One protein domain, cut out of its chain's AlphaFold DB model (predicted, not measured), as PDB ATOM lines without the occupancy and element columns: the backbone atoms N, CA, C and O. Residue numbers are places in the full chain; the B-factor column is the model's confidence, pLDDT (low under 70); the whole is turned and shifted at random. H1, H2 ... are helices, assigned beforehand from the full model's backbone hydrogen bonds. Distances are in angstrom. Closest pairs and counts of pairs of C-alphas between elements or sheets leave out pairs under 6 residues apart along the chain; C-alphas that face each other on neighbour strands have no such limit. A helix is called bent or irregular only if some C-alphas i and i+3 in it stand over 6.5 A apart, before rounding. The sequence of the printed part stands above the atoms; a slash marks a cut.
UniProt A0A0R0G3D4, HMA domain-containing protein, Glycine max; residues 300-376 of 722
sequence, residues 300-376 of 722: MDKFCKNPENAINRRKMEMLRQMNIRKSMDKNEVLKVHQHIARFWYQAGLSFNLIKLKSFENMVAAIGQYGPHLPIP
ATOM      1  N   MET A 300     225.000 257.874 371.883       45.29
ATOM      2  CA  MET A 300     224.091 258.016 373.031       45.29
ATOM      3  C   MET A 300     223.467 259.416 373.166       45.29
ATOM      4  O   MET A 300     222.352 259.530 373.675       45.29
ATOM      5  N   ASP A 301     224.117 260.483 372.676       61.10
ATOM      6  CA  ASP A 301     223.576 261.848 372.766       61.10
ATOM      7  C   ASP A 301     222.219 261.993 372.068       61.10
ATOM      8  O   ASP A 301     221.393 262.799 372.501       61.10
ATOM      9  N   LYS A 302     221.974 261.199 371.014       56.79
ATOM     10  CA  LYS A 302     220.714 261.208 370.256       56.79
ATOM     11  C   LYS A 302     219.511 260.821 371.123       56.79
ATOM     12  O   LYS A 302     218.443 261.400 370.960       56.79
ATOM     13  N   PHE A 303     219.686 259.902 372.074       56.00
ATOM     14  CA  PHE A 303     218.599 259.408 372.928       56.00
ATOM     15  C   PHE A 303     218.258 260.379 374.074       56.00
ATOM     16  O   PHE A 303     217.097 260.523 374.449       56.00
ATOM     17  N   CYS A 304     219.241 261.119 374.597       55.25
ATOM     18  CA  CYS A 304     219.050 262.019 375.744       55.25
ATOM     19  C   CYS A 304     218.492 263.417 375.388       55.25
ATOM     20  O   CYS A 304     218.205 264.222 376.287       55.25
ATOM     21  N   LYS A 305     218.384 263.754 374.092       56.83
ATOM     22  CA  LYS A 305     218.234 265.141 373.601       56.83
ATOM     23  C   LYS A 305     217.080 265.346 372.600       56.83
ATOM     24  O   LYS A 305     217.221 266.111 371.656       56.83
ATOM     25  N   ASN A 306     215.908 264.749 372.846       61.34
ATOM     26  CA  ASN A 306     214.657 265.147 372.167       61.34
ATOM     27  C   ASN A 306     214.362 266.662 372.415       61.34
ATOM     28  O   ASN A 306     214.432 267.095 373.576       61.34
ATOM     29  N   PRO A 307     214.032 267.477 371.384       58.77
ATOM     30  CA  PRO A 307     213.553 268.862 371.523       58.77
ATOM     31  C   PRO A 307     212.412 269.054 372.531       58.77
ATOM     32  O   PRO A 307     212.457 269.970 373.353       58.77
ATOM     33  N   GLU A 308     211.422 268.164 372.540       64.64
ATOM     34  CA  GLU A 308     210.258 268.219 373.434       64.64
ATOM     35  C   GLU A 308     210.684 268.138 374.903       64.64
ATOM     36  O   GLU A 308     210.248 268.931 375.741       64.64
ATOM     37  N   ASN A 309     211.646 267.261 375.203       66.49
ATOM     38  CA  ASN A 309     212.227 267.117 376.536       66.49
ATOM     39  C   ASN A 309     213.053 268.342 376.961       66.49
ATOM     40  O   ASN A 309     213.275 268.532 378.157       66.49
ATOM     41  N   ALA A 310     213.523 269.189 376.040       64.55
ATOM     42  CA  ALA A 310     214.106 270.488 376.390       64.55
ATOM     43  C   ALA A 310     213.036 271.569 376.599       64.55
ATOM     44  O   ALA A 310     213.176 272.381 377.511       64.55
ATOM     45  N   ILE A 311     211.946 271.562 375.828       63.56
ATOM     46  CA  ILE A 311     210.830 272.505 376.007       63.56
ATOM     47  C   ILE A 311     210.120 272.253 377.346       63.56
ATOM     48  O   ILE A 311     209.873 273.196 378.099       63.56
ATOM     49  N   ASN A 312     209.885 270.988 377.700       68.47
ATOM     50  CA  ASN A 312     209.315 270.612 378.994       68.47
ATOM     51  C   ASN A 312     210.245 270.996 380.161       68.47
ATOM     52  O   ASN A 312     209.771 271.537 381.158       68.47
ATOM     53  N   ARG A 313     211.573 270.839 380.017       63.81
ATOM     54  CA  ARG A 313     212.551 271.348 381.001       63.81
ATOM     55  C   ARG A 313     212.521 272.879 381.120       63.81
ATOM     56  O   ARG A 313     212.435 273.383 382.234       63.81
ATOM     57  N   ARG A 314     212.480 273.625 380.007       62.24
ATOM     58  CA  ARG A 314     212.372 275.101 380.024       62.24
ATOM     59  C   ARG A 314     211.111 275.595 380.743       62.24
ATOM     60  O   ARG A 314     211.196 276.581 381.470       62.24
ATOM     61  N   LYS A 315     209.966 274.909 380.596       65.54
ATOM     62  CA  LYS A 315     208.733 275.229 381.345       65.54
ATOM     63  C   LYS A 315     208.922 275.084 382.861       65.54
ATOM     64  O   LYS A 315     208.498 275.963 383.603       65.54
ATOM     65  N   MET A 316     209.611 274.035 383.315       61.78
ATOM     66  CA  MET A 316     209.934 273.822 384.738       61.78
ATOM     67  C   MET A 316     210.893 274.899 385.285       61.78
ATOM     68  O   MET A 316     210.756 275.354 386.420       61.78
ATOM     69  N   GLU A 317     211.863 275.346 384.480       60.81
ATOM     70  CA  GLU A 317     212.895 276.312 384.893       60.81
ATOM     71  C   GLU A 317     212.414 277.770 385.015       60.81
ATOM     72  O   GLU A 317     213.127 278.600 385.595       60.81
ATOM     73  N   MET A 318     211.210 278.101 384.530       58.05
ATOM     74  CA  MET A 318     210.624 279.445 384.672       58.05
ATOM     75  C   MET A 318     210.348 279.841 386.133       58.05
ATOM     76  O   MET A 318     210.267 281.028 386.430       58.05
ATOM     77  N   LEU A 319     210.283 278.876 387.058       55.40
ATOM     78  CA  LEU A 319     210.074 279.118 388.492       55.40
ATOM     79  C   LEU A 319     211.359 279.481 389.271       55.40
ATOM     80  O   LEU A 319     211.299 279.684 390.483       55.40
ATOM     81  N   ARG A 320     212.531 279.574 388.618       53.22
ATOM     82  CA  ARG A 320     213.792 279.985 389.270       53.22
ATOM     83  C   ARG A 320     214.103 281.474 389.090       53.22
ATOM     84  O   ARG A 320     214.273 281.946 387.961       53.22
ATOM     85  N   GLN A 321     214.296 282.149 390.228       49.22
ATOM     86  CA  GLN A 321     214.806 283.519 390.375       49.22
ATOM     87  C   GLN A 321     216.002 283.794 389.442       49.22
ATOM     88  O   GLN A 321     216.846 282.923 389.211       49.22
ATOM     89  N   MET A 322     216.067 285.000 388.870       53.51
ATOM     90  CA  MET A 322     217.112 285.351 387.906       53.51
ATOM     91  C   MET A 322     218.485 285.472 388.574       53.51
ATOM     92  O   MET A 322     218.697 286.321 389.433       53.51
ATOM     93  N   ASN A 323     219.430 284.648 388.128       57.67
ATOM     94  CA  ASN A 323     220.850 284.749 388.448       57.67
ATOM     95  C   ASN A 323     221.581 285.648 387.430       57.67
ATOM     96  O   ASN A 323     221.115 285.814 386.306       57.67
ATOM     97  N   ILE A 324     222.753 286.188 387.792       55.32
ATOM     98  CA  ILE A 324     223.504 287.180 386.983       55.32
ATOM     99  C   ILE A 324     223.797 286.721 385.540       55.32
ATOM    100  O   ILE A 324     223.827 287.539 384.619       55.32
ATOM    101  N   ARG A 325     223.921 285.408 385.291       55.54
ATOM    102  CA  ARG A 325     224.018 284.886 383.917       55.54
ATOM    103  C   ARG A 325     222.800 285.290 383.072       55.54
ATOM    104  O   ARG A 325     223.002 285.836 381.998       55.54
ATOM    105  N   LYS A 326     221.568 285.167 383.591       55.41
ATOM    106  CA  LYS A 326     220.328 285.619 382.923       55.41
ATOM    107  C   LYS A 326     220.223 287.148 382.752       55.41
ATOM    108  O   LYS A 326     219.336 287.595 382.032       55.41
ATOM    109  N   SER A 327     221.060 287.969 383.403       51.82
ATOM    110  CA  SER A 327     221.125 289.416 383.118       51.82
ATOM    111  C   SER A 327     222.139 289.768 382.030       51.82
ATOM    112  O   SER A 327     221.845 290.653 381.237       51.82
ATOM    113  N   MET A 328     223.268 289.056 381.933       52.63
ATOM    114  CA  MET A 328     224.191 289.183 380.790       52.63
ATOM    115  C   MET A 328     223.561 288.628 379.501       52.63
ATOM    116  O   MET A 328     223.629 289.255 378.448       52.63
ATOM    117  N   ASP A 329     222.857 287.499 379.621       66.21
ATOM    118  CA  ASP A 329     222.109 286.819 378.553       66.21
ATOM    119  C   ASP A 329     221.039 287.714 377.898       66.21
ATOM    120  O   ASP A 329     220.693 287.504 376.741       66.21
ATOM    121  N   LYS A 330     220.555 288.773 378.574       74.79
ATOM    122  CA  LYS A 330     219.572 289.711 377.994       74.79
ATOM    123  C   LYS A 330     220.032 290.294 376.659       74.79
ATOM    124  O   LYS A 330     219.222 290.369 375.741       74.79
ATOM    125  N   ASN A 331     221.298 290.695 376.543       79.76
ATOM    126  CA  ASN A 331     221.795 291.342 375.329       79.76
ATOM    127  C   ASN A 331     221.947 290.339 374.175       79.76
ATOM    128  O   ASN A 331     221.624 290.670 373.036       79.76
ATOM    129  N   GLU A 332     222.348 289.098 374.458       81.59
ATOM    130  CA  GLU A 332     222.443 288.047 373.438       81.59
ATOM    131  C   GLU A 332     221.059 287.526 373.021       81.59
ATOM    132  O   GLU A 332     220.792 287.375 371.830       81.59
ATOM    133  N   VAL A 333     220.126 287.364 373.965       83.49
ATOM    134  CA  VAL A 333     218.712 287.064 373.678       83.49
ATOM    135  C   VAL A 333     218.074 288.171 372.830       83.49
ATOM    136  O   VAL A 333     217.364 287.865 371.874       83.49
ATOM    137  N   LEU A 334     218.354 289.447 373.119       87.93
ATOM    138  CA  LEU A 334     217.880 290.572 372.304       87.93
ATOM    139  C   LEU A 334     218.455 290.537 370.882       87.93
ATOM    140  O   LEU A 334     217.678 290.681 369.940       87.93
ATOM    141  N   LYS A 335     219.755 290.260 370.696       90.34
ATOM    142  CA  LYS A 335     220.351 290.053 369.358       90.34
ATOM    143  C   LYS A 335     219.675 288.902 368.607       90.34
ATOM    144  O   LYS A 335     219.281 289.069 367.456       90.34
ATOM    145  N   VAL A 336     219.488 287.746 369.250       90.66
ATOM    146  CA  VAL A 336     218.813 286.583 368.638       90.66
ATOM    147  C   VAL A 336     217.380 286.935 368.226       90.66
ATOM    148  O   VAL A 336     216.979 286.650 367.098       90.66
ATOM    149  N   HIS A 337     216.622 287.619 369.087       92.89
ATOM    150  CA  HIS A 337     215.283 288.105 368.749       92.89
ATOM    151  C   HIS A 337     215.300 289.149 367.618       92.89
ATOM    152  O   HIS A 337     214.415 289.118 366.767       92.89
ATOM    153  N   GLN A 338     216.306 290.025 367.553       94.07
ATOM    154  CA  GLN A 338     216.471 291.010 366.481       94.07
ATOM    155  C   GLN A 338     216.763 290.341 365.127       94.07
ATOM    156  O   GLN A 338     216.178 290.735 364.120       94.07
ATOM    157  N   HIS A 339     217.593 289.291 365.090       95.00
ATOM    158  CA  HIS A 339     217.819 288.496 363.876       95.00
ATOM    159  C   HIS A 339     216.550 287.755 363.422       95.00
ATOM    160  O   HIS A 339     216.225 287.779 362.235       95.00
ATOM    161  N   ILE A 340     215.794 287.160 364.354       94.45
ATOM    162  CA  ILE A 340     214.497 286.521 364.062       94.45
ATOM    163  C   ILE A 340     213.497 287.552 363.513       94.45
ATOM    164  O   ILE A 340     212.850 287.298 362.498       94.45
ATOM    165  N   ALA A 341     213.396 288.729 364.135       95.67
ATOM    166  CA  ALA A 341     212.514 289.802 363.684       95.67
ATOM    167  C   ALA A 341     212.908 290.324 362.292       95.67
ATOM    168  O   ALA A 341     212.041 290.470 361.434       95.67
ATOM    169  N   ARG A 342     214.209 290.530 362.030       96.77
ATOM    170  CA  ARG A 342     214.720 290.942 360.711       96.77
ATOM    171  C   ARG A 342     214.327 289.946 359.618       96.77
ATOM    172  O   ARG A 342     213.836 290.380 358.581       96.77
ATOM    173  N   PHE A 343     214.464 288.642 359.870       95.19
ATOM    174  CA  PHE A 343     213.978 287.605 358.953       95.19
ATOM    175  C   PHE A 343     212.458 287.695 358.731       95.19
ATOM    176  O   PHE A 343     212.013 287.665 357.587       95.19
ATOM    177  N   TRP A 344     211.665 287.878 359.794       95.05
ATOM    178  CA  TRP A 344     210.205 288.034 359.689       95.05
ATOM    179  C   TRP A 344     209.795 289.213 358.801       95.05
ATOM    180  O   TRP A 344     208.924 289.054 357.947       95.05
ATOM    181  N   TYR A 345     210.433 290.374 358.980       95.57
ATOM    182  CA  TYR A 345     210.156 291.569 358.185       95.57
ATOM    183  C   TYR A 345     210.610 291.404 356.728       95.57
ATOM    184  O   TYR A 345     209.828 291.667 355.820       95.57
ATOM    185  N   GLN A 346     211.833 290.910 356.491       95.60
ATOM    186  CA  GLN A 346     212.375 290.718 355.137       95.60
ATOM    187  C   GLN A 346     211.605 289.668 354.321       95.60
ATOM    188  O   GLN A 346     211.486 289.810 353.109       95.60
ATOM    189  N   ALA A 347     211.064 288.632 354.968       94.69
ATOM    190  CA  ALA A 347     210.280 287.584 354.313       94.69
ATOM    191  C   ALA A 347     208.755 287.849 354.313       94.69
ATOM    192  O   ALA A 347     207.988 286.966 353.930       94.69
ATOM    193  N   GLY A 348     208.296 289.030 354.755       94.10
ATOM    194  CA  GLY A 348     206.872 289.407 354.763       94.10
ATOM    195  C   GLY A 348     205.979 288.500 355.624       94.10
ATOM    196  O   GLY A 348     204.794 288.328 355.338       94.10
ATOM    197  N   LEU A 349     206.545 287.860 356.651       93.97
ATOM    198  CA  LEU A 349     205.893 286.773 357.377       93.97
ATOM    199  C   LEU A 349     204.846 287.273 358.377       93.97
ATOM    200  O   LEU A 349     205.069 288.204 359.148       93.97
ATOM    201  N   SER A 350     203.706 286.577 358.443       93.91
ATOM    202  CA  SER A 350     202.666 286.890 359.426       93.91
ATOM    203  C   SER A 350     203.173 286.696 360.859       93.91
ATOM    204  O   SER A 350     203.694 285.636 361.219       93.91
ATOM    205  N   PHE A 351     202.917 287.676 361.731       92.94
ATOM    206  CA  PHE A 351     203.203 287.573 363.167       92.94
ATOM    207  C   PHE A 351     202.452 286.425 363.859       92.94
ATOM    208  O   PHE A 351     202.843 286.003 364.943       92.94
ATOM    209  N   ASN A 352     201.396 285.868 363.251       92.53
ATOM    210  CA  ASN A 352     200.729 284.681 363.789       92.53
ATOM    211  C   ASN A 352     201.618 283.426 363.757       92.53
ATOM    212  O   ASN A 352     201.416 282.541 364.586       92.53
ATOM    213  N   LEU A 353     202.625 283.362 362.878       92.08
ATOM    214  CA  LEU A 353     203.526 282.210 362.771       92.08
ATOM    215  C   LEU A 353     204.371 281.984 364.040       92.08
ATOM    216  O   LEU A 353     204.706 280.843 364.344       92.08
ATOM    217  N   ILE A 354     204.635 283.027 364.844       91.18
ATOM    218  CA  ILE A 354     205.362 282.894 366.124       91.18
ATOM    219  C   ILE A 354     204.587 282.068 367.170       91.18
ATOM    220  O   ILE A 354     205.165 281.593 368.143       91.18
ATOM    221  N   LYS A 355     203.271 281.889 366.972       91.63
ATOM    222  CA  LYS A 355     202.378 281.105 367.842       91.63
ATOM    223  C   LYS A 355     202.359 279.615 367.477       91.63
ATOM    224  O   LYS A 355     201.699 278.836 368.160       91.63
ATOM    225  N   LEU A 356     203.013 279.215 366.382       92.47
ATOM    226  CA  LEU A 356     203.021 277.828 365.926       92.47
ATOM    227  C   LEU A 356     203.949 276.972 366.786       92.47
ATOM    228  O   LEU A 356     205.102 277.323 367.037       92.47
ATOM    229  N   LYS A 357     203.478 275.780 367.159       92.41
ATOM    230  CA  LYS A 357     204.273 274.834 367.951       92.41
ATOM    231  C   LYS A 357     205.546 274.371 367.224       92.41
ATOM    232  O   LYS A 357     206.570 274.133 367.863       92.41
ATOM    233  N   SER A 358     205.508 274.316 365.892       92.54
ATOM    234  CA  SER A 358     206.672 274.054 365.041       92.54
ATOM    235  C   SER A 358     207.768 275.118 365.179       92.54
ATOM    236  O   SER A 358     208.943 274.760 365.149       92.54
ATOM    237  N   PHE A 359     207.426 276.390 365.422       93.91
ATOM    238  CA  PHE A 359     208.417 277.444 365.667       93.91
ATOM    239  C   PHE A 359     209.151 277.241 367.003       93.91
ATOM    240  O   PHE A 359     210.382 277.282 367.033       93.91
ATOM    241  N   GLU A 360     208.431 276.925 368.091       91.59
ATOM    242  CA  GLU A 360     209.067 276.554 369.369       91.59
ATOM    243  C   GLU A 360     210.017 275.358 369.199       91.59
ATOM    244  O   GLU A 360     211.137 275.368 369.714       91.59
ATOM    245  N   ASN A 361     209.568 274.332 368.469       92.66
ATOM    246  CA  ASN A 361     210.333 273.111 368.228       92.66
ATOM    247  C   ASN A 361     211.585 273.387 367.373       92.66
ATOM    248  O   ASN A 361     212.659 272.887 367.701       92.66
ATOM    249  N   MET A 362     211.480 274.231 366.341       93.97
ATOM    250  CA  MET A 362     212.601 274.658 365.496       93.97
ATOM    251  C   MET A 362     213.662 275.420 366.303       93.97
ATOM    252  O   MET A 362     214.838 275.060 366.273       93.97
ATOM    253  N   VAL A 363     213.262 276.433 367.082       92.63
ATOM    254  CA  VAL A 363     214.191 277.216 367.920       92.63
ATOM    255  C   VAL A 363     214.820 276.346 369.019       92.63
ATOM    256  O   VAL A 363     215.996 276.513 369.351       92.63
ATOM    257  N   ALA A 364     214.080 275.373 369.565       90.60
ATOM    258  CA  ALA A 364     214.632 274.385 370.490       90.60
ATOM    259  C   ALA A 364     215.668 273.465 369.817       90.60
ATOM    260  O   ALA A 364     216.746 273.275 370.379       90.60
ATOM    261  N   ALA A 365     215.385 272.945 368.619       92.56
ATOM    262  CA  ALA A 365     216.282 272.056 367.878       92.56
ATOM    263  C   ALA A 365     217.582 272.760 367.443       92.56
ATOM    264  O   ALA A 365     218.668 272.216 367.644       92.56
ATOM    265  N   ILE A 366     217.495 273.999 366.940       92.66
ATOM    266  CA  ILE A 366     218.668 274.831 366.613       92.66
ATOM    267  C   ILE A 366     219.533 275.038 367.868       92.66
ATOM    268  O   ILE A 366     220.736 274.776 367.851       92.66
ATOM    269  N   GLY A 367     218.915 275.414 368.995       90.16
ATOM    270  CA  GLY A 367     219.616 275.587 370.272       90.16
ATOM    271  C   GLY A 367     220.218 274.297 370.853       90.16
ATOM    272  O   GLY A 367     221.227 274.359 371.549       90.16
ATOM    273  N   GLN A 368     219.640 273.126 370.562       89.11
ATOM    274  CA  GLN A 368     220.199 271.817 370.931       89.11
ATOM    275  C   GLN A 368     221.347 271.367 370.018       89.11
ATOM    276  O   GLN A 368     222.228 270.616 370.457       89.11
ATOM    277  N   TYR A 369     221.361 271.804 368.757       90.50
ATOM    278  CA  TYR A 369     222.519 271.601 367.895       90.50
ATOM    279  C   TYR A 369     223.696 272.451 368.390       90.50
ATOM    280  O   TYR A 369     224.782 271.908 368.610       90.50
ATOM    281  N   GLY A 370     223.456 273.736 368.658       88.33
ATOM    282  CA  GLY A 370     224.484 274.685 369.084       88.33
ATOM    283  C   GLY A 370     225.293 275.251 367.905       88.33
ATOM    284  O   GLY A 370     224.795 275.270 366.778       88.33
ATOM    285  N   PRO A 371     226.524 275.740 368.150       88.57
ATOM    286  CA  PRO A 371     227.370 276.333 367.115       88.57
ATOM    287  C   PRO A 371     227.637 275.402 365.924       88.57
ATOM    288  O   PRO A 371     227.678 274.181 366.069       88.57
ATOM    289  N   HIS A 372     227.881 276.005 364.757       88.56
ATOM    290  CA  HIS A 372     228.219 275.323 363.498       88.56
ATOM    291  C   HIS A 372     227.133 274.382 362.936       88.56
ATOM    292  O   HIS A 372     227.453 273.446 362.206       88.56
ATOM    293  N   LEU A 373     225.850 274.636 363.225       90.25
ATOM    294  CA  LEU A 373     224.738 274.040 362.475       90.25
ATOM    295  C   LEU A 373     224.829 274.452 360.987       90.25
ATOM    296  O   LEU A 373     224.724 275.650 360.709       90.25
ATOM    297  N   PRO A 374     224.988 273.518 360.028       91.65
ATOM    298  CA  PRO A 374     224.843 273.846 358.614       91.65
ATOM    299  C   PRO A 374     223.396 274.255 358.314       91.65
ATOM    300  O   PRO A 374     222.448 273.569 358.701       91.65
ATOM    301  N   ILE A 375     223.230 275.382 357.622       91.42
ATOM    302  CA  ILE A 375     221.923 275.872 357.173       91.42
ATOM    303  C   ILE A 375     221.456 274.982 356.005       91.42
ATOM    304  O   ILE A 375     222.245 274.763 355.083       91.42
ATOM    305  N   PRO A 376     220.211 274.462 356.007       92.54
ATOM    306  CA  PRO A 376     219.698 273.666 354.894       92.54
ATOM    307  C   PRO A 376     219.576 274.517 353.626       92.54
ATOM    308  O   PRO A 376     219.135 275.666 353.677       92.54
TER     309      PRO A 376
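Overview. This is residues 300 to 376 of the 722 residues of the protein "HMA domain-containing protein" of Glycine max (UniProt A0A0R0G3D4). The model is a loose, open frame of helices: the long H3 makes one side, the short H4 turns the chain back from its end into H5, and H2, which meets H5 at a corner by its first residues, about perpendicular to it, makes a further side with the link to H3. H1 is a small turn beyond H2, and residues 315 to 340 and the tail 370 to 376 stick out. The printed part has 77 residues with five named helices, H1 to H5 in order, and no named strand: all helix. It is loose, with a radius of gyration of the C-alphas of 14.4 A and spans of 36 by 32 by 26 A.

Along the chain. H3, residues 325 to 346, runs 31.6 A from C-alpha 325 at (224.018, 284.886, 383.917). It has a kink of 33 degrees near residue 332; it is neither bent nor irregular, but only just: C-alphas 328 and 331 are 6.3 A apart. H4 is residues 351 to 355. H5, residues 357 to 369, measures 18.5 A and ends at C-alpha 369 at (222.519, 271.601, 367.895). H2, residues 307 to 317, measures 15.3 A, and H1 is residues 301 to 304.

Arrangement. H3 touches no helix; it is close to but not clearly touching H4, the closest C-alphas, Trp 344 and Phe 351, being 7.8 A apart. H3 and H5 are apart. H2 and H5 touch, about perpendicular at 87 degrees, the closest C-alphas, Pro 307 and Ala 365, being 5.6 A apart. H1 touches no helix. Every O i to N i+4 pair is within hydrogen-bond range in H2 and H5, against 15 of 18 in H3 and 0 of 1 in H4, where 2 of 2 O i to N i+3 pairs are; H1 is too short for an i+4 pair.

Size, cuts and confidence. The C-alphas farthest apart, Met 300 and Gly 348, are 40.2 A apart. The printed part has no cut and no long link. Residues 300 to 329 have pLDDT under 70; the mean of the printed part is 78.6.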